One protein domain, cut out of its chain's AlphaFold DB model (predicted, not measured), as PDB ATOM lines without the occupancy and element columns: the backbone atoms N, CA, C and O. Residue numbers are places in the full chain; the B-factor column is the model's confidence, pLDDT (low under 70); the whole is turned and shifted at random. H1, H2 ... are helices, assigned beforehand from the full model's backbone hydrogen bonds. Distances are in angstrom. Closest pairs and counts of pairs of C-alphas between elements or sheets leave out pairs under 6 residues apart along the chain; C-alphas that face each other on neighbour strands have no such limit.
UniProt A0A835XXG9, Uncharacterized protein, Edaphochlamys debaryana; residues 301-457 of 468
ATOM      1  N   GLY A 301     267.801 246.058 315.415       38.44
ATOM      2  CA  GLY A 301     266.520 246.608 315.881       38.44
ATOM      3  C   GLY A 301     266.327 246.514 317.398       38.44
ATOM      4  O   GLY A 301     265.612 247.322 317.980       38.44
ATOM      5  N   GLU A 302     266.960 245.544 318.054       40.00
ATOM      6  CA  GLU A 302     267.096 245.456 319.510       40.00
ATOM      7  C   GLU A 302     268.184 246.396 320.003       40.00
ATOM      8  O   GLU A 302     267.941 246.994 321.028       40.00
ATOM      9  N   ALA A 303     269.308 246.631 319.307       44.12
ATOM     10  CA  ALA A 303     270.235 247.706 319.689       44.12
ATOM     11  C   ALA A 303     269.605 249.081 319.494       44.12
ATOM     12  O   ALA A 303     269.797 249.932 320.345       44.12
ATOM     13  N   GLU A 304     268.812 249.305 318.443       46.12
ATOM     14  CA  GLU A 304     268.103 250.572 318.250       46.12
ATOM     15  C   GLU A 304     266.983 250.755 319.289       46.12
ATOM     16  O   GLU A 304     266.798 251.847 319.821       46.12
ATOM     17  N   ARG A 305     266.255 249.685 319.644       50.00
ATOM     18  CA  ARG A 305     265.271 249.719 320.739       50.00
ATOM     19  C   ARG A 305     265.917 249.805 322.107       50.00
ATOM     20  O   ARG A 305     265.386 250.518 322.930       50.00
ATOM     21  N   ARG A 306     267.035 249.127 322.350       50.28
ATOM     22  CA  ARG A 306     267.847 249.193 323.573       50.28
ATOM     23  C   ARG A 306     268.481 250.569 323.718       50.28
ATOM     24  O   ARG A 306     268.493 251.100 324.814       50.28
ATOM     25  N   ALA A 307     268.903 251.185 322.614       53.12
ATOM     26  CA  ALA A 307     269.342 252.577 322.570       53.12
ATOM     27  C   ALA A 307     268.195 253.563 322.854       53.12
ATOM     28  O   ALA A 307     268.450 254.680 323.288       53.12
ATOM     29  N   LYS A 308     266.939 253.155 322.625       58.28
ATOM     30  CA  LYS A 308     265.721 253.929 322.926       58.28
ATOM     31  C   LYS A 308     265.014 253.494 324.220       58.28
ATOM     32  O   LYS A 308     264.047 254.139 324.617       58.28
ATOM     33  N   LEU A 309     265.447 252.408 324.863       73.62
ATOM     34  CA  LEU A 309     264.817 251.855 326.056       73.62
ATOM     35  C   LEU A 309     265.424 252.572 327.255       73.62
ATOM     36  O   LEU A 309     266.535 252.261 327.675       73.62
ATOM     37  N   SER A 310     264.698 253.554 327.784       81.44
ATOM     38  CA  SER A 310     265.122 254.232 329.004       81.44
ATOM     39  C   SER A 310     265.080 253.251 330.175       81.44
ATOM     40  O   SER A 310     264.016 252.741 330.529       81.44
ATOM     41  N   ALA A 311     266.244 253.001 330.775       81.62
ATOM     42  CA  ALA A 311     266.390 252.175 331.971       81.62
ATOM     43  C   ALA A 311     265.523 252.694 333.136       81.62
ATOM     44  O   ALA A 311     264.945 251.908 333.877       81.62
ATOM     45  N   GLU A 312     265.366 254.017 333.232       83.69
ATOM     46  CA  GLU A 312     264.481 254.701 334.183       83.69
ATOM     47  C   GLU A 312     263.000 254.421 333.899       83.69
ATOM     48  O   GLU A 312     262.283 253.983 334.788       83.69
ATOM     49  N   ALA A 313     262.550 254.531 332.646       82.56
ATOM     50  CA  ALA A 313     261.154 254.244 332.302       82.56
ATOM     51  C   ALA A 313     260.773 252.771 332.547       82.56
ATOM     52  O   ALA A 313     259.629 252.459 332.878       82.56
ATOM     53  N   VAL A 314     261.725 251.847 332.366       84.69
ATOM     54  CA  VAL A 314     261.534 250.432 332.712       84.69
ATOM     55  C   VAL A 314     261.467 250.253 334.230       84.69
ATOM     56  O   VAL A 314     260.617 249.501 334.703       84.69
ATOM     57  N   TRP A 315     262.322 250.952 334.979       83.00
ATOM     58  CA  TRP A 315     262.335 250.933 336.440       83.00
ATOM     59  C   TRP A 315     261.018 251.436 337.041       83.00
ATOM     60  O   TRP A 315     260.386 250.698 337.796       83.00
ATOM     61  N   GLU A 316     260.558 252.625 336.644       82.19
ATOM     62  CA  GLU A 316     259.272 253.197 337.073       82.19
ATOM     63  C   GLU A 316     258.110 252.254 336.742       82.19
ATOM     64  O   GLU A 316     257.245 251.967 337.572       82.19
ATOM     65  N   ALA A 317     258.101 251.705 335.522       79.81
ATOM     66  CA  ALA A 317     257.060 250.781 335.106       79.81
ATOM     67  C   ALA A 317     257.047 249.498 335.944       79.81
ATOM     68  O   ALA A 317     255.965 248.980 336.192       79.81
ATOM     69  N   HIS A 318     258.205 248.984 336.359       78.44
ATOM     70  CA  HIS A 318     258.296 247.752 337.139       78.44
ATOM     71  C   HIS A 318     258.013 247.978 338.630       78.44
ATOM     72  O   HIS A 318     257.239 247.225 339.209       78.44
ATOM     73  N   TYR A 319     258.592 249.009 339.250       74.38
ATOM     74  CA  TYR A 319     258.577 249.182 340.709       74.38
ATOM     75  C   TYR A 319     257.597 250.238 341.233       74.38
ATOM     76  O   TYR A 319     257.190 250.140 342.390       74.38
ATOM     77  N   GLU A 320     257.182 251.212 340.422       75.38
ATOM     78  CA  GLU A 320     256.317 252.311 340.885       75.38
ATOM     79  C   GLU A 320     254.841 252.130 340.507       75.38
ATOM     80  O   GLU A 320     253.962 252.788 341.065       75.38
ATOM     81  N   GLN A 321     254.528 251.203 339.596       70.25
ATOM     82  CA  GLN A 321     253.150 250.889 339.211       70.25
ATOM     83  C   GLN A 321     252.589 249.721 340.027       70.25
ATOM     84  O   GLN A 321     253.244 248.695 340.209       70.25
ATOM     85  N   GLN A 322     251.339 249.865 340.483       55.50
ATOM     86  CA  GLN A 322     250.578 248.781 341.102       55.50
ATOM     87  C   GLN A 322     249.424 248.323 340.196       55.50
ATOM     88  O   GLN A 322     248.630 249.161 339.761       55.50
ATOM     89  N   PRO A 323     249.279 247.006 339.950       67.06
ATOM     90  CA  PRO A 323     250.179 245.923 340.366       67.06
ATOM     91  C   PRO A 323     251.526 245.956 339.620       67.06
ATOM     92  O   PRO A 323     251.564 246.336 338.452       67.06
ATOM     93  N   THR A 324     252.603 245.523 340.289       68.19
ATOM     94  CA  THR A 324     253.958 245.399 339.719       68.19
ATOM     95  C   THR A 324     253.907 244.499 338.478       68.19
ATOM     96  O   THR A 324     253.622 243.304 338.608       68.19
ATOM     97  N   PRO A 325     254.115 245.037 337.262       75.81
ATOM     98  CA  PRO A 325     254.034 244.251 336.040       75.81
ATOM     99  C   PRO A 325     255.250 243.345 335.908       75.81
ATOM    100  O   PRO A 325     256.367 243.749 336.235       75.81
ATOM    101  N   THR A 326     255.035 242.145 335.369       81.31
ATOM    102  CA  THR A 326     256.121 241.178 335.256       81.31
ATOM    103  C   THR A 326     257.152 241.536 334.175       81.31
ATOM    104  O   THR A 326     256.822 242.272 333.247       81.31
ATOM    105  N   ILE A 327     258.370 240.978 334.195       82.00
ATOM    106  CA  ILE A 327     259.380 241.104 333.130       82.00
ATOM    107  C   ILE A 327     258.767 240.710 331.784       82.00
ATOM    108  O   ILE A 327     258.997 241.391 330.788       82.00
ATOM    109  N   GLU A 328     257.942 239.660 331.736       80.50
ATOM    110  CA  GLU A 328     257.218 239.281 330.517       80.50
ATOM    111  C   GLU A 328     256.170 240.323 330.095       80.50
ATOM    112  O   GLU A 328     256.004 240.604 328.907       80.50
ATOM    113  N   ALA A 329     255.449 240.921 331.043       77.88
ATOM    114  CA  ALA A 329     254.494 241.983 330.741       77.88
ATOM    115  C   ALA A 329     255.209 243.252 330.246       77.88
ATOM    116  O   ALA A 329     254.770 243.883 329.281       77.88
ATOM    117  N   LEU A 330     256.349 243.593 330.845       79.44
ATOM    118  CA  LEU A 330     257.202 244.707 330.444       79.44
ATOM    119  C   LEU A 330     257.857 244.458 329.087       79.44
ATOM    120  O   LEU A 330     257.912 245.366 328.262       79.44
ATOM    121  N   SER A 331     258.285 243.228 328.801       80.19
ATOM    122  CA  SER A 331     258.860 242.872 327.502       80.19
ATOM    123  C   SER A 331     257.823 243.038 326.388       80.19
ATOM    124  O   SER A 331     258.142 243.537 325.308       80.19
ATOM    125  N   ARG A 332     256.553 242.714 326.671       76.81
ATOM    126  CA  ARG A 332     255.415 242.984 325.776       76.81
ATOM    127  C   ARG A 332     255.112 244.482 325.663       76.81
ATOM    128  O   ARG A 332     254.904 244.956 324.551       76.81
ATOM    129  N   ARG A 333     255.141 245.235 326.769       76.00
ATOM    130  CA  ARG A 333     254.902 246.694 326.798       76.00
ATOM    131  C   ARG A 333     255.942 247.470 325.992       76.00
ATOM    132  O   ARG A 333     255.588 248.341 325.204       76.00
ATOM    133  N   PHE A 334     257.216 247.149 326.183       75.62
ATOM    134  CA  PHE A 334     258.339 247.829 325.537       75.62
ATOM    135  C   PHE A 334     258.754 247.189 324.204       75.62
ATOM    136  O   PHE A 334     259.619 247.719 323.509       75.62
ATOM    137  N   LEU A 335     258.109 246.086 323.806       72.19
ATOM    138  CA  LEU A 335     258.372 245.358 322.559       72.19
ATOM    139  C   LEU A 335     259.848 244.936 322.415       72.19
ATOM    140  O   LEU A 335     260.437 245.059 321.334       72.19
ATOM    141  N   VAL A 336     260.435 244.449 323.507       77.44
ATOM    142  CA  VAL A 336     261.821 243.958 323.600       77.44
ATOM    143  C   VAL A 336     261.842 242.546 324.186       77.44
ATOM    144  O   VAL A 336     260.822 242.053 324.666       77.44
ATOM    145  N   LYS A 337     262.991 241.864 324.146       80.56
ATOM    146  CA  LYS A 337     263.129 240.565 324.815       80.56
ATOM    147  C   LYS A 337     263.135 240.736 326.339       80.56
ATOM    148  O   LYS A 337     263.668 241.739 326.816       80.56
ATOM    149  N   PRO A 338     262.655 239.737 327.103       81.62
ATOM    150  CA  PRO A 338     262.766 239.719 328.562       81.62
ATOM    151  C   PRO A 338     264.183 240.032 329.064       81.62
ATOM    152  O   PRO A 338     264.350 240.837 329.971       81.62
ATOM    153  N   GLY A 339     265.217 239.470 328.425       80.94
ATOM    154  CA  GLY A 339     266.613 239.727 328.803       80.94
ATOM    155  C   GLY A 339     267.048 241.180 328.630       80.94
ATOM    156  O   GLY A 339     267.846 241.673 329.416       80.94
ATOM    157  N   THR A 340     266.476 241.894 327.662       82.56
ATOM    158  CA  THR A 340     266.752 243.320 327.439       82.56
ATOM    159  C   THR A 340     266.050 244.197 328.479       82.56
ATOM    160  O   THR A 340     266.616 245.196 328.910       82.56
ATOM    161  N   VAL A 341     264.859 243.798 328.945       84.31
ATOM    162  CA  VAL A 341     264.195 244.429 330.103       84.31
ATOM    163  C   VAL A 341     265.019 244.217 331.369       84.31
ATOM    164  O   VAL A 341     265.295 245.176 332.083       84.31
ATOM    165  N   LEU A 342     265.456 242.977 331.615       84.94
ATOM    166  CA  LEU A 342     266.305 242.640 332.755       84.94
ATOM    167  C   LEU A 342     267.606 243.451 332.724       84.94
ATOM    168  O   LEU A 342     267.983 244.048 333.723       84.94
ATOM    169  N   GLU A 343     268.274 243.533 331.575       84.81
ATOM    170  CA  GLU A 343     269.486 244.338 331.416       84.81
ATOM    171  C   GLU A 343     269.254 245.826 331.704       84.81
ATOM    172  O   GLU A 343     270.092 246.434 332.364       84.81
ATOM    173  N   ALA A 344     268.127 246.396 331.268       85.81
ATOM    174  CA  ALA A 344     267.776 247.787 331.551       85.81
ATOM    175  C   ALA A 344     267.486 248.025 333.046       85.81
ATOM    176  O   ALA A 344     267.958 249.009 333.611       85.81
ATOM    177  N   LEU A 345     266.776 247.103 333.709       85.06
ATOM    178  CA  LEU A 345     266.532 247.156 335.157       85.06
ATOM    179  C   LEU A 345     267.837 247.098 335.956       85.06
ATOM    180  O   LEU A 345     268.045 247.890 336.873       85.06
ATOM    181  N   LEU A 346     268.725 246.175 335.583       85.81
ATOM    182  CA  LEU A 346     270.026 246.006 336.223       85.81
ATOM    183  C   LEU A 346     270.939 247.213 335.990       85.81
ATOM    184  O   LEU A 346     271.631 247.641 336.912       85.81
ATOM    185  N   GLU A 347     270.918 247.794 334.789       85.44
ATOM    186  CA  GLU A 347     271.664 249.014 334.483       85.44
ATOM    187  C   GLU A 347     271.189 250.195 335.332       85.44
ATOM    188  O   GLU A 347     272.022 250.915 335.889       85.44
ATOM    189  N   HIS A 348     269.871 250.378 335.463       85.06
ATOM    190  CA  HIS A 348     269.316 251.422 336.320       85.06
ATOM    191  C   HIS A 348     269.757 251.213 337.771       85.06
ATOM    192  O   HIS A 348     270.403 252.093 338.333       85.06
ATOM    193  N   ALA A 349     269.512 250.024 338.336       81.75
ATOM    194  CA  ALA A 349     269.872 249.695 339.715       81.75
ATOM    195  C   ALA A 349     271.361 249.897 340.013       81.75
ATOM    196  O   ALA A 349     271.727 250.411 341.069       81.75
ATOM    197  N   TYR A 350     272.235 249.525 339.075       83.25
ATOM    198  CA  TYR A 350     273.673 249.709 339.227       83.25
ATOM    199  C   TYR A 350     274.066 251.188 339.322       83.25
ATOM    200  O   TYR A 350     274.886 251.551 340.172       83.25
ATOM    201  N   LYS A 351     273.487 252.035 338.457       83.62
ATOM    202  CA  LYS A 351     273.769 253.478 338.393       83.62
ATOM    203  C   LYS A 351     273.208 254.229 339.596       83.62
ATOM    204  O   LYS A 351     273.886 255.102 340.125       83.62
ATOM    205  N   THR A 352     271.996 253.888 340.025       80.12
ATOM    206  CA  THR A 352     271.293 254.582 341.116       80.12
ATOM    207  C   THR A 352     271.535 253.970 342.493       80.12
ATOM    208  O   THR A 352     271.154 254.570 343.491       80.12
ATOM    209  N   LYS A 353     272.201 252.806 342.564       75.88
ATOM    210  CA  LYS A 353     272.385 252.018 343.796       75.88
ATOM    211  C   LYS A 353     271.056 251.648 344.467       75.88
ATOM    212  O   LYS A 353     270.979 251.556 345.690       75.88
ATOM    213  N   SER A 354     270.015 251.433 343.664       70.75
ATOM    214  CA  SER A 354     268.677 251.109 344.161       70.75
ATOM    215  C   SER A 354     268.548 249.652 344.640       70.75
ATOM    216  O   SER A 354     269.105 248.751 344.005       70.75
ATOM    217  N   PRO A 355     267.750 249.393 345.700       65.44
ATOM    218  CA  PRO A 355     267.368 248.043 346.117       65.44
ATOM    219  C   PRO A 355     266.572 247.330 345.032       65.44
ATOM    220  O   PRO A 355     265.583 247.853 344.526       65.44
ATOM    221  N   LEU A 356     266.979 246.104 344.716       66.88
ATOM    222  CA  LEU A 356     266.247 245.195 343.844       66.88
ATOM    223  C   LEU A 356     265.730 244.018 344.669       66.88
ATOM    224  O   LEU A 356     266.408 243.536 345.572       66.88
ATOM    225  N   ARG A 357     264.539 243.518 344.324       71.31
ATOM    226  CA  ARG A 357     264.007 242.265 344.877       71.31
ATOM    227  C   ARG A 357     264.656 241.086 344.169       71.31
ATOM    228  O   ARG A 357     264.032 240.443 343.328       71.31
ATOM    229  N   TRP A 358     265.925 240.836 344.467       72.81
ATOM    230  CA  TRP A 358     266.775 239.924 343.705       72.81
ATOM    231  C   TRP A 358     266.188 238.522 343.570       72.81
ATOM    232  O   TRP A 358     266.188 237.952 342.478       72.81
ATOM    233  N   HIS A 359     265.630 237.999 344.662       67.94
ATOM    234  CA  HIS A 359     264.985 236.693 344.678       67.94
ATOM    235  C   HIS A 359     263.715 236.654 343.815       67.94
ATOM    236  O   HIS A 359     263.579 235.774 342.965       67.94
ATOM    237  N   ALA A 360     262.817 237.632 343.976       72.12
ATOM    238  CA  ALA A 360     261.587 237.718 343.187       72.12
ATOM    239  C   ALA A 360     261.890 237.900 341.691       72.12
ATOM    240  O   ALA A 360     261.301 237.218 340.859       72.12
ATOM    241  N   LEU A 361     262.876 238.738 341.360       76.50
ATOM    242  CA  LEU A 361     263.329 238.977 339.990       76.50
ATOM    243  C   LEU A 361     263.943 237.710 339.365       76.50
ATOM    244  O   LEU A 361     263.703 237.405 338.197       76.50
ATOM    245  N   ALA A 362     264.713 236.939 340.142       74.62
ATOM    246  CA  ALA A 362     265.295 235.676 339.687       74.62
ATOM    247  C   ALA A 362     264.225 234.594 339.470       74.62
ATOM    248  O   ALA A 362     264.291 233.850 338.490       74.62
ATOM    249  N   GLN A 363     263.229 234.504 340.356       75.12
ATOM    250  CA  GLN A 363     262.083 233.605 340.187       75.12
ATOM    251  C   GLN A 363     261.278 233.962 338.938       75.12
ATOM    252  O   GLN A 363     260.991 233.104 338.107       75.12
ATOM    253  N   GLU A 364     260.975 235.242 338.778       75.19
ATOM    254  CA  GLU A 364     260.211 235.778 337.664       75.19
ATOM    255  C   GLU A 364     260.877 235.544 336.306       75.19
ATOM    256  O   GLU A 364     260.211 235.191 335.334       75.19
ATOM    257  N   TYR A 365     262.200 235.688 336.231       74.31
ATOM    258  CA  TYR A 365     262.949 235.405 335.008       74.31
ATOM    259  C   TYR A 365     263.176 233.896 334.771       74.31
ATOM    260  O   TYR A 365     263.834 233.496 333.806       74.31
ATOM    261  N   GLY A 366     262.652 233.030 335.648       72.19
ATOM    262  CA  GLY A 366     262.817 231.580 335.562       72.19
ATOM    263  C   GLY A 366     264.271 231.136 335.751       72.19
ATOM    264  O   GLY A 366     264.730 230.226 335.047       72.19
ATOM    265  N   LEU A 367     264.996 231.831 336.637       69.12
ATOM    266  CA  LEU A 367     266.375 231.546 337.054       69.12
ATOM    267  C   LEU A 367     266.451 230.868 338.425       69.12
ATOM    268  O   LEU A 367     267.471 230.262 338.738       69.12
ATOM    269  N   SER A 368     265.394 230.960 339.234       60.84
ATOM    270  CA  SER A 368     265.279 230.193 340.473       60.84
ATOM    271  C   SER A 368     264.482 228.923 340.203       60.84
ATOM    272  O   SER A 368     263.284 228.979 339.920       60.84
ATOM    273  N   THR A 369     265.127 227.768 340.315       51.78
ATOM    274  CA  THR A 369     264.418 226.507 340.536       51.78
ATOM    275  C   THR A 369     263.936 226.481 341.991       51.78
ATOM    276  O   THR A 369     264.536 227.125 342.846       51.78
ATOM    277  N   SER A 370     262.792 225.845 342.233       45.81
ATOM    278  CA  SER A 370     262.113 225.640 343.526       45.81
ATOM    279  C   SER A 370     262.987 225.748 344.800       45.81
ATOM    280  O   SER A 370     264.095 225.210 344.804       45.81
ATOM    281  N   PRO A 371     262.474 226.314 345.919       49.09
ATOM    282  CA  PRO A 371     263.185 226.381 347.207       49.09
ATOM    283  C   PRO A 371     263.658 225.020 347.754       49.09
ATOM    284  O   PRO A 371     264.515 224.991 348.632       49.09
ATOM    285  N   GLU A 372     263.138 223.903 347.233       47.72
ATOM    286  CA  GLU A 372     263.481 222.547 347.679       47.72
ATOM    287  C   GLU A 372     264.435 221.784 346.735       47.72
ATOM    288  O   GLU A 372     265.089 220.839 347.170       47.72
ATOM    289  N   ASP A 373     264.596 222.214 345.475       45.88
ATOM    290  CA  ASP A 373     265.460 221.553 344.480       45.88
ATOM    291  C   ASP A 373     266.715 222.397 344.221       45.88
ATOM    292  O   ASP A 373     266.929 222.990 343.157       45.88
ATOM    293  N   GLY A 374     267.550 222.481 345.255       52.72
ATOM    294  CA  GLY A 374     268.831 223.169 345.212       52.72
ATOM    295  C   GLY A 374     269.877 222.373 344.437       52.72
ATOM    296  O   GLY A 374     270.259 221.273 344.837       52.72
ATOM    297  N   ARG A 375     270.407 222.960 343.361       52.41
ATOM    298  CA  ARG A 375     271.763 222.618 342.901       52.41
ATOM    299  C   ARG A 375     272.701 223.816 342.821       52.41
ATOM    300  O   ARG A 375     273.872 223.619 343.097       52.41
ATOM    301  N   VAL A 376     272.203 225.027 342.553       58.81
ATOM    302  CA  VAL A 376     272.950 226.293 342.708       58.81
ATOM    303  C   VAL A 376     271.955 227.430 342.951       58.81
ATOM    304  O   VAL A 376     270.998 227.564 342.189       58.81
ATOM    305  N   GLN A 377     272.157 228.240 343.991       68.56
ATOM    306  CA  GLN A 377     271.305 229.394 344.308       68.56
ATOM    307  C   GLN A 377     271.929 230.707 343.808       68.56
ATOM    308  O   GLN A 377     273.136 230.794 343.590       68.56
ATOM    309  N   LEU A 378     271.119 231.766 343.679       74.19
ATOM    310  CA  LEU A 378     271.601 233.121 343.362       74.19
ATOM    311  C   LEU A 378     272.753 233.556 344.289       74.19
ATOM    312  O   LEU A 378     273.697 234.195 343.828       74.19
ATOM    313  N   MET A 379     272.707 233.149 345.562       74.94
ATOM    314  CA  MET A 379     273.762 233.415 346.541       74.94
ATOM    315  C   MET A 379     275.118 232.851 346.115       74.94
ATOM    316  O   MET A 379     276.115 233.558 346.207       74.94
ATOM    317  N   ASP A 380     275.170 231.632 345.579       78.19
ATOM    318  CA  ASP A 380     276.421 231.028 345.104       78.19
ATOM    319  C   ASP A 380     277.010 231.838 343.941       78.19
ATOM    320  O   ASP A 380     278.219 232.066 343.869       78.19
ATOM    321  N   CYS A 381     276.154 232.338 343.043       79.69
ATOM    322  CA  CYS A 381     276.575 233.232 341.967       79.69
ATOM    323  C   CYS A 381     277.038 234.604 342.486       79.69
ATOM    324  O   CYS A 381     277.956 235.180 341.904       79.69
ATOM    325  N   MET A 382     276.441 235.126 343.563       80.75
ATOM    326  CA  MET A 382     276.897 236.358 344.223       80.75
ATOM    327  C   MET A 382     278.265 236.170 344.880       80.75
ATOM    328  O   MET A 382     279.154 236.987 344.659       80.75
ATOM    329  N   PHE A 383     278.485 235.059 345.591       82.56
ATOM    330  CA  PHE A 383     279.804 234.720 346.135       82.56
ATOM    331  C   PHE A 383     280.855 234.599 345.028       82.56
ATOM    332  O   PHE A 383     281.948 235.149 345.152       82.56
ATOM    333  N   LEU A 384     280.512 233.945 343.915       86.69
ATOM    334  CA  LEU A 384     281.364 233.890 342.728       86.69
ATOM    335  C   LEU A 384     281.685 235.300 342.191       86.69
ATOM    336  O   LEU A 384     282.828 235.562 341.817       86.69
ATOM    337  N   ALA A 385     280.703 236.210 342.152       85.69
ATOM    338  CA  ALA A 385     280.896 237.595 341.713       85.69
ATOM    339  C   ALA A 385     281.847 238.364 342.629       85.69
ATOM    340  O   ALA A 385     282.758 239.017 342.122       85.69
ATOM    341  N   ALA A 386     281.689 238.232 343.945       84.75
ATOM    342  CA  ALA A 386     282.580 238.839 344.926       84.75
ATOM    343  C   ALA A 386     284.028 238.351 344.753       84.75
ATOM    344  O   ALA A 386     284.934 239.162 344.588       84.75
ATOM    345  N   GLN A 387     284.234 237.030 344.667       86.38
ATOM    346  CA  GLN A 387     285.563 236.439 344.457       86.38
ATOM    347  C   GLN A 387     286.209 236.912 343.152       86.38
ATOM    348  O   GLN A 387     287.404 237.204 343.113       86.38
ATOM    349  N   TYR A 388     285.425 237.017 342.075       86.06
ATOM    350  CA  TYR A 388     285.926 237.548 340.813       86.06
ATOM    351  C   TYR A 388     286.308 239.028 340.919       86.06
ATOM    352  O   TYR A 388     287.351 239.411 340.399       86.06
ATOM    353  N   ILE A 389     285.498 239.857 341.586       81.94
ATOM    354  CA  ILE A 389     285.794 241.283 341.797       81.94
ATOM    355  C   ILE A 389     287.087 241.460 342.588       81.94
ATOM    356  O   ILE A 389     287.948 242.240 342.177       81.94
ATOM    357  N   ASP A 390     287.256 240.690 343.658       83.62
ATOM    358  CA  ASP A 390     288.463 240.729 344.477       83.62
ATOM    359  C   ASP A 390     289.698 240.256 343.693       83.62
ATOM    360  O   ASP A 390     290.767 240.859 343.793       83.62
ATOM    361  N   ALA A 391     289.554 239.220 342.859       82.81
ATOM    362  CA  ALA A 391     290.643 238.694 342.037       82.81
ATOM    363  C   ALA A 391     291.002 239.589 340.836       82.81
ATOM    364  O   ALA A 391     292.167 239.655 340.444       82.81
ATOM    365  N   ALA A 392     290.018 240.252 340.225       79.56
ATOM    366  CA  ALA A 392     290.201 241.092 339.041       79.56
ATOM    367  C   ALA A 392     290.703 242.507 339.378       79.56
ATOM    368  O   ALA A 392     291.286 243.166 338.515       79.56
ATOM    369  N   GLY A 393     290.496 242.978 340.614       73.75
ATOM    370  CA  GLY A 393     290.902 244.314 341.043       73.75
ATOM    371  C   GLY A 393     290.092 245.447 340.380       73.75
ATOM    372  O   GLY A 393     288.981 245.224 339.890       73.75
ATOM    373  N   PRO A 394     290.608 246.694 340.371       68.81
ATOM    374  CA  PRO A 394     289.859 247.866 339.901       68.81
ATOM    375  C   PRO A 394     289.637 247.913 338.375       68.81
ATOM    376  O   PRO A 394     288.693 248.564 337.919       68.81
ATOM    377  N   ASP A 395     290.449 247.202 337.586       74.50
ATOM    378  CA  ASP A 395     290.487 247.288 336.116       74.50
ATOM    379  C   ASP A 395     289.624 246.224 335.418       74.50
ATOM    380  O   ASP A 395     290.008 245.595 334.427       74.50
ATOM    381  N   MET A 396     288.415 246.006 335.929       77.56
ATOM    382  CA  MET A 396     287.508 245.019 335.356       77.56
ATOM    383  C   MET A 396     286.972 245.462 333.981       77.56
ATOM    384  O   MET A 396     286.580 246.622 333.823       77.56
ATOM    385  N   PRO A 397     286.857 244.563 332.981       81.31
ATOM    386  CA  PRO A 397     286.264 244.912 331.694       81.31
ATOM    387  C   PRO A 397     284.803 245.346 331.861       81.31
ATOM    388  O   PRO A 397     283.984 244.572 332.355       81.31
ATOM    389  N   LYS A 398     284.451 246.545 331.391       81.38
ATOM    390  CA  LYS A 398     283.092 247.109 331.498       81.38
ATOM    391  C   LYS A 398     282.353 247.133 330.162       81.38
ATOM    392  O   LYS A 398     282.947 247.194 329.086       81.38
ATOM    393  N   THR A 399     281.034 247.022 330.232       77.81
ATOM    394  CA  THR A 399     280.104 247.274 329.124       77.81
ATOM    395  C   THR A 399     279.986 248.779 328.852       77.81
ATOM    396  O   THR A 399     280.550 249.584 329.585       77.81
ATOM    397  N   GLN A 400     279.239 249.176 327.815       69.25
ATOM    398  CA  GLN A 400     278.978 250.597 327.527       69.25
ATOM    399  C   GLN A 400     278.209 251.323 328.648       69.25
ATOM    400  O   GLN A 400     278.287 252.541 328.727       69.25
ATOM    401  N   GLY A 401     277.490 250.597 329.513       66.81
ATOM    402  CA  GLY A 401     276.770 251.155 330.664       66.81
ATOM    403  C   GLY A 401     277.550 251.081 331.982       66.81
ATOM    404  O   GLY A 401     276.925 250.997 333.033       66.81
ATOM    405  N   ASP A 402     278.886 251.003 331.936       73.06
ATOM    406  CA  ASP A 402     279.806 250.877 333.085       73.06
ATOM    407  C   ASP A 402     279.624 249.646 333.992       73.06
ATOM    408  O   ASP A 402     280.379 249.454 334.950       73.06
ATOM    409  N   MET A 403     278.682 248.756 333.668       81.06
ATOM    410  CA  MET A 403     278.537 247.466 334.337       81.06
ATOM    411  C   MET A 403     279.658 246.510 333.922       81.06
ATOM    412  O   MET A 403     280.001 246.473 332.732       81.06
ATOM    413  N   PRO A 404     280.175 245.668 334.829       79.50
ATOM    414  CA  PRO A 404     281.157 244.664 334.459       79.50
ATOM    415  C   PRO A 404     280.670 243.654 333.415       79.50
ATOM    416  O   PRO A 404     279.505 243.248 333.382       79.50
ATOM    417  N   LYS A 405     281.579 243.221 332.538       84.06
ATOM    418  CA  LYS A 405     281.322 242.159 331.562       84.06
ATOM    419  C   LYS A 405     281.344 240.803 332.270       84.06
ATOM    420  O   LYS A 405     282.347 240.411 332.850       84.06
ATOM    421  N   VAL A 406     280.268 240.040 332.109       87.50
ATOM    422  CA  VAL A 406     280.096 238.705 332.716       87.50
ATOM    423  C   VAL A 406     280.840 237.578 331.996       87.50
ATOM    424  O   VAL A 406     281.118 236.539 332.584       87.50
ATOM    425  N   LYS A 407     281.193 237.766 330.717       87.31
ATOM    426  CA  LYS A 407     281.951 236.768 329.949       87.31
ATOM    427  C   LYS A 407     283.353 236.510 330.528       87.31
ATOM    428  O   LYS A 407     283.646 235.353 330.796       87.31
ATOM    429  N   PRO A 408     284.176 237.541 330.799       88.38
ATOM    430  CA  PRO A 408     285.449 237.368 331.497       88.38
ATOM    431  C   PRO A 408     285.350 236.603 332.822       88.38
ATOM    432  O   PRO A 408     286.193 235.760 333.091       88.38
ATOM    433  N   MET A 409     284.306 236.851 333.615       86.38
ATOM    434  CA  MET A 409     284.066 236.164 334.887       86.38
ATOM    435  C   MET A 409     283.767 234.670 334.703       86.38
ATOM    436  O   MET A 409     284.342 233.832 335.389       86.38
ATOM    437  N   LYS A 410     282.894 234.329 333.746       89.38
ATOM    438  CA  LYS A 410     282.612 232.936 333.371       89.38
ATOM    439  C   LYS A 410     283.884 232.227 332.901       89.38
ATOM    440  O   LYS A 410     284.180 231.135 333.369       89.38
ATOM    441  N   ASP A 411     284.607 232.837 331.964       89.44
ATOM    442  CA  ASP A 411     285.794 232.230 331.358       89.44
ATOM    443  C   ASP A 411     286.926 232.088 332.399       89.44
ATOM    444  O   ASP A 411     287.648 231.092 332.391       89.44
ATOM    445  N   TRP A 412     287.034 233.028 333.350       90.19
ATOM    446  CA  TRP A 412     287.898 232.909 334.527       90.19
ATOM    447  C   TRP A 412     287.512 231.709 335.396       90.19
ATOM    448  O   TRP A 412     288.369 230.873 335.664       90.19
ATOM    449  N   ALA A 413     286.237 231.581 335.778       88.38
ATOM    450  CA  ALA A 413     285.761 230.481 336.619       88.38
ATOM    451  C   ALA A 413     285.954 229.104 335.956       88.38
ATOM    452  O   ALA A 413     286.344 228.143 336.612       88.38
ATOM    453  N   GLU A 414     285.739 229.011 334.642       89.62
ATOM    454  CA  GLU A 414     285.962 227.785 333.861       89.62
ATOM    455  C   GLU A 414     287.442 227.413 333.726       89.62
ATOM    456  O   GLU A 414     287.765 226.233 333.617       89.62
ATOM    457  N   GLY A 415     288.339 228.403 333.741       88.88
ATOM    458  CA  GLY A 415     289.785 228.191 333.698       88.88
ATOM    459  C   GLY A 415     290.391 227.726 335.025       88.88
ATOM    460  O   GLY A 415     291.567 227.363 335.060       88.88
ATOM    461  N   LEU A 416     289.617 227.745 336.115       89.81
ATOM    462  CA  LEU A 416     290.053 227.268 337.425       89.81
ATOM    463  C   LEU A 416     289.961 225.734 337.533       89.81
ATOM    464  O   LEU A 416     289.154 225.116 336.836       89.81
ATOM    465  N   PRO A 417     290.759 225.111 338.423       90.56
ATOM    466  CA  PRO A 417     290.667 223.679 338.699       90.56
ATOM    467  C   PRO A 417     289.253 223.253 339.149       90.56
ATOM    468  O   PRO A 417     288.609 224.020 339.868       90.56
ATOM    469  N   PRO A 418     288.775 222.042 338.798       87.44
ATOM    470  CA  PRO A 418     287.426 221.572 339.139       87.44
ATOM    471  C   PRO A 418     287.107 221.530 340.639       87.44
ATOM    472  O   PRO A 418     285.940 221.545 341.020       87.44
ATOM    473  N   GLU A 419     288.128 221.468 341.493       87.44
ATOM    474  CA  GLU A 419     287.993 221.449 342.951       87.44
ATOM    475  C   GLU A 419     287.652 222.828 343.526       87.44
ATOM    476  O   GLU A 419     287.267 222.945 344.692       87.44
ATOM    477  N   ARG A 420     287.822 223.888 342.731       86.44
ATOM    478  CA  ARG A 420     287.514 225.245 343.155       86.44
ATOM    479  C   ARG A 420     286.001 225.482 343.164       86.44
ATOM    480  O   ARG A 420     285.329 225.148 342.183       86.44
ATOM    481  N   PRO A 421     285.456 226.101 344.229       83.94
ATOM    482  CA  PRO A 421     284.021 226.358 344.335       83.94
ATOM    483  C   PRO A 421     283.512 227.196 343.161       83.94
ATOM    484  O   PRO A 421     282.409 226.970 342.683       83.94
ATOM    485  N   GLU A 422     284.339 228.091 342.618       87.94
ATOM    486  CA  GLU A 422     283.974 228.943 341.491       87.94
ATOM    487  C   GLU A 422     283.688 228.147 340.206       87.94
ATOM    488  O   GLU A 422     282.702 228.408 339.507       87.94
ATOM    489  N   HIS A 423     284.525 227.145 339.921       87.06
ATOM    490  CA  HIS A 423     284.355 226.239 338.786       87.06
ATOM    491  C   HIS A 423     283.109 225.363 338.966       87.06
ATOM    492  O   HIS A 423     282.324 225.171 338.030       87.06
ATOM    493  N   TYR A 424     282.906 224.852 340.183       84.38
ATOM    494  CA  TYR A 424     281.728 224.063 340.528       84.38
ATOM    495  C   TYR A 424     280.436 224.867 340.338       84.38
ATOM    496  O   TYR A 424     279.535 224.401 339.643       84.38
ATOM    497  N   THR A 425     280.361 226.090 340.873       82.94
ATOM    498  CA  THR A 425     279.168 226.946 340.810       82.94
ATOM    499  C   THR A 425     278.720 227.198 339.372       82.94
ATOM    500  O   THR A 425     277.541 227.027 339.055       82.94
ATOM    501  N   ILE A 426     279.639 227.572 338.471       85.38
ATOM    502  CA  ILE A 426     279.271 227.860 337.078       85.38
ATOM    503  C   ILE A 426     278.864 226.594 336.313       85.38
ATOM    504  O   ILE A 426     277.943 226.631 335.494       85.38
ATOM    505  N   THR A 427     279.516 225.466 336.595       83.06
ATOM    506  CA  THR A 427     279.250 224.185 335.928       83.06
ATOM    507  C   THR A 427     277.918 223.597 336.381       83.06
ATOM    508  O   THR A 427     277.062 223.301 335.548       83.06
ATOM    509  N   ALA A 428     277.686 223.534 337.692       77.94
ATOM    510  CA  ALA A 428     276.440 223.044 338.269       77.94
ATOM    511  C   ALA A 428     275.235 223.909 337.853       77.94
ATOM    512  O   ALA A 428     274.155 223.377 337.589       77.94
ATOM    513  N   TYR A 429     275.414 225.229 337.711       77.94
ATOM    514  CA  TYR A 429     274.349 226.114 337.234       77.94
ATOM    515  C   TYR A 429     273.971 225.832 335.773       77.94
ATOM    516  O   TYR A 429     272.789 225.726 335.439       77.94
ATOM    517  N   LYS A 430     274.963 225.672 334.889       78.62
ATOM    518  CA  LYS A 430     274.718 225.334 333.476       78.62
ATOM    519  C   LYS A 430     273.965 224.017 333.319       78.62
ATOM    520  O   LYS A 430     273.066 223.928 332.484       78.62
ATOM    521  N   GLU A 431     274.316 223.020 334.128       75.88
ATOM    522  CA  GLU A 431     273.635 221.724 334.148       75.88
ATOM    523  C   GLU A 431     272.184 221.844 334.641       75.88
ATOM    524  O   GLU A 431     271.287 221.223 334.070       75.88
ATOM    525  N   ALA A 432     271.936 222.667 335.665       70.06
ATOM    526  CA  ALA A 432     270.606 222.861 336.244       70.06
ATOM    527  C   ALA A 432     269.637 223.599 335.303       70.06
ATOM    528  O   ALA A 432     268.444 223.300 335.281       70.06
ATOM    529  N   VAL A 433     270.137 224.548 334.510       66.00
ATOM    530  CA  VAL A 433     269.307 225.443 333.686       66.00
ATOM    531  C   VAL A 433     269.122 224.950 332.238       66.00
ATOM    532  O   VAL A 433     268.446 225.609 331.450       66.00
ATOM    533  N   GLN A 434     269.638 223.758 331.907       57.00
ATOM    534  CA  GLN A 434     269.583 223.134 330.573       57.00
ATOM    535  C   GLN A 434     270.125 224.051 329.460       57.00
ATOM    536  O   GLN A 434     269.380 224.790 328.822       57.00
ATOM    537  N   ASP A 435     271.438 223.987 329.221       57.62
ATOM    538  CA  ASP A 435     272.173 224.482 328.035       57.62
ATOM    539  C   ASP A 435     271.921 225.935 327.563       57.62
ATOM    540  O   ASP A 435     272.422 226.355 326.516       57.62
ATOM    541  N   SER A 436     271.215 226.771 328.327       69.00
ATOM    542  CA  SER A 436     271.012 228.177 327.974       69.00
ATOM    543  C   SER A 436     272.154 229.047 328.509       69.00
ATOM    544  O   SER A 436     272.124 229.558 329.635       69.00
ATOM    545  N   LEU A 437     273.167 229.261 327.661       76.00
ATOM    546  CA  LEU A 437     274.230 230.259 327.869       76.00
ATOM    547  C   LEU A 437     273.655 231.637 328.243       76.00
ATOM    548  O   LEU A 437     274.185 232.301 329.132       76.00
ATOM    549  N   ASP A 438     272.535 232.032 327.638       76.81
ATOM    550  CA  ASP A 438     271.869 233.314 327.897       76.81
ATOM    551  C   ASP A 438     271.368 233.441 329.343       76.81
ATOM    552  O   ASP A 438     271.542 234.486 329.977       76.81
ATOM    553  N   LYS A 439     270.794 232.371 329.908       78.38
ATOM    554  CA  LYS A 439     270.369 232.353 331.316       78.38
ATOM    555  C   LYS A 439     271.553 232.347 332.281       78.38
ATOM    556  O   LYS A 439     271.468 232.954 333.345       78.38
ATOM    557  N   THR A 440     272.663 231.717 331.899       81.50
ATOM    558  CA  THR A 440     273.923 231.766 332.662       81.50
ATOM    559  C   THR A 440     274.470 233.186 332.721       81.50
ATOM    560  O   THR A 440     274.752 233.698 333.801       81.50
ATOM    561  N   TYR A 441     274.535 233.874 331.582       85.00
ATOM    562  CA  TYR A 441     274.964 235.270 331.551       85.00
ATOM    563  C   TYR A 441     274.006 236.209 332.286       85.00
ATOM    564  O   TYR A 441     274.464 237.151 332.928       85.00
ATOM    565  N   SER A 442     272.699 235.948 332.228       84.69
ATOM    566  CA  SER A 442     271.696 236.736 332.952       84.69
ATOM    567  C   SER A 442     271.859 236.598 334.469       84.69
ATOM    568  O   SER A 442     271.879 237.610 335.164       84.69
ATOM    569  N   MET A 443     272.071 235.376 334.969       83.12
ATOM    570  CA  MET A 443     272.307 235.118 336.394       83.12
ATOM    571  C   MET A 443     273.609 235.747 336.889       83.12
ATOM    572  O   MET A 443     273.609 236.457 337.891       83.12
ATOM    573  N   LEU A 444     274.711 235.558 336.156       85.88
ATOM    574  CA  LEU A 444     275.985 236.199 336.492       85.88
ATOM    575  C   LEU A 444     275.859 237.724 336.506       85.88
ATOM    576  O   LEU A 444     276.447 238.384 337.356       85.88
ATOM    577  N   ARG A 445     275.071 238.300 335.592       87.06
ATOM    578  CA  ARG A 445     274.854 239.749 335.559       87.06
ATOM    579  C   ARG A 445     274.062 240.219 336.771       87.06
ATOM    580  O   ARG A 445     274.449 241.213 337.374       87.06
ATOM    581  N   MET A 446     272.998 239.506 337.138       82.94
ATOM    582  CA  MET A 446     272.255 239.787 338.368       82.94
ATOM    583  C   MET A 446     273.170 239.728 339.590       82.94
ATOM    584  O   MET A 446     273.181 240.670 340.370       82.94
ATOM    585  N   ALA A 447     273.988 238.682 339.710       82.25
ATOM    586  CA  ALA A 447     274.921 238.509 340.817       82.25
ATOM    587  C   ALA A 447     275.975 239.626 340.903       82.25
ATOM    588  O   ALA A 447     276.222 240.155 341.982       82.25
ATOM    589  N   VAL A 448     276.555 240.032 339.769       84.69
ATOM    590  CA  VAL A 448     277.519 241.142 339.707       84.69
ATOM    591  C   VAL A 448     276.885 242.463 340.131       84.69
ATOM    592  O   VAL A 448     277.508 243.232 340.858       84.69
ATOM    593  N   VAL A 449     275.662 242.756 339.681       82.31
ATOM    594  CA  VAL A 449     274.986 244.001 340.071       82.31
ATOM    595  C   VAL A 449     274.541 243.943 341.533       82.31
ATOM    596  O   VAL A 449     274.690 244.941 342.237       82.31
ATOM    597  N   ALA A 450     274.073 242.792 342.015       78.06
ATOM    598  CA  ALA A 450     273.742 242.583 343.422       78.06
ATOM    599  C   ALA A 450     274.963 242.821 344.323       78.06
ATOM    600  O   ALA A 450     274.896 243.622 345.250       78.06
ATOM    601  N   GLU A 451     276.109 242.235 343.981       78.75
ATOM    602  CA  GLU A 451     277.353 242.462 344.716       78.75
ATOM    603  C   GLU A 451     277.819 243.920 344.606       78.75
ATOM    604  O   GLU A 451     278.146 244.548 345.602       78.75
ATOM    605  N   ALA A 452     277.792 244.532 343.420       75.94
ATOM    606  CA  ALA A 452     278.279 245.904 343.243       75.94
ATOM    607  C   ALA A 452     277.346 246.995 343.803       75.94
ATOM    608  O   ALA A 452     277.736 248.168 343.912       75.94
ATOM    609  N   THR A 453     276.107 246.639 344.138       70.56
ATOM    610  CA  THR A 453     275.196 247.481 344.924       70.56
ATOM    611  C   THR A 453     275.356 247.248 346.433       70.56
ATOM    612  O   THR A 453     274.777 248.004 347.206       70.56
ATOM    613  N   LYS A 454     276.210 246.289 346.843       61.97
ATOM    614  CA  LYS A 454     276.787 246.014 348.177       61.97
ATOM    615  C   LYS A 454     275.870 246.005 349.409       61.97
ATOM    616  O   LYS A 454     276.375 245.718 350.490       61.97
ATOM    617  N   GLY A 455     274.569 246.279 349.325       50.28
ATOM    618  CA  GLY A 455     273.740 246.291 350.535       50.28
ATOM    619  C   GLY A 455     272.576 247.266 350.576       50.28
ATOM    620  O   GLY A 455     272.326 247.862 351.615       50.28
ATOM    621  N   SER A 456     271.780 247.362 349.521       46.94
ATOM    622  CA  SER A 456     270.358 247.683 349.689       46.94
ATOM    623  C   SER A 456     269.539 246.382 349.750       46.94
ATOM    624  O   SER A 456     268.488 246.245 349.135       46.94
ATOM    625  N   TRP A 457     270.086 245.389 350.460       50.66
ATOM    626  CA  TRP A 457     269.440 244.134 350.828       50.66
ATOM    627  C   TRP A 457     268.626 244.421 352.088       50.66
ATOM    628  O   TRP A 457     269.152 244.441 353.198       50.66
TER     629      TRP A 457
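This is residues 301 to 457 of the 468 residues of an uncharacterized protein of Edaphochlamys debaryana (UniProt A0A835XXG9). H9 runs through the middle of a compact body built of helices, with H4 side by side with it on one side and H6, H7 and H8 grouped round it on the other. H2 and H3 pack on H4 away from H9, and H1 lies out at that end of the body, touching no helix. The printed part has 157 residues with nine named helices, H1 to H9 in chain order, and no named strand; the class is all helix. It is compact, with a radius of gyration of the C-alphas of 15.4 A, and its C-alphas span 45 by 38 by 32 A.

The longest helix is H9, residues 437 to 452, 22.3 A from C-alpha 437 at (274.230, 230.259, 327.869) to C-alpha 452 at (278.279, 245.904, 343.243). H4, residues 338 to 352, measures 21.2 A; H6, residues 378 to 392, 20.7 A; H8, residues 421 to 432, 16.1 A. The shorter helices are H1, residues 301 to 308, beginning at C-alpha 301 (266.520, 246.608, 315.881), H2, residues 311 to 319, H3, residues 327 to 334, H5, residues 358 to 364, and H7, residues 406 to 414.

H9 is the hub, touching five helices. H9 and H4 run the same way at a shallow tilt of 14 degrees, with the closest C-alphas those of Tyr 350 and Val 449, 5.9 A apart. H6 touches H9 at 71 degrees, only just about perpendicular; the closest C-alphas are those of Met 382 and Ala 447, 4.5 A apart. H7 touches H9 about perpendicular, at 78 degrees, with C-alphas 406 and 445 closest at 6.1 A. H8 and H9 form a helical hairpin at a steep tilt of 44 degrees, with C-alphas 430 and 440 closest at 6.5 A. H5 only just touches H9, with 3 pairs of C-alphas within 8 A. H2 touches H4 about perpendicular, at 80 degrees, with the C-alphas of Ala 311 and Ala 344 closest at 4.6 A. H3 touches H4 at 89 degrees, with C-alphas 331 and 338 closest at 5.1 A. H1 is close to H4 but not clearly touching, and H4 is apart from H6, H7 and H8. In each of the nine helices every O i to N i+4 pair is within hydrogen-bond range.

The two C-alphas farthest apart are those of Gln 322 and Pro 417, 47.4 A. The printed part has no cut. The links H5 to H6 and H6 to H7 are long, 13 residues each. Mean pLDDT of the printed part is 75.4; 36 residues are under 70, among them 301 to 308 and 367 to 377.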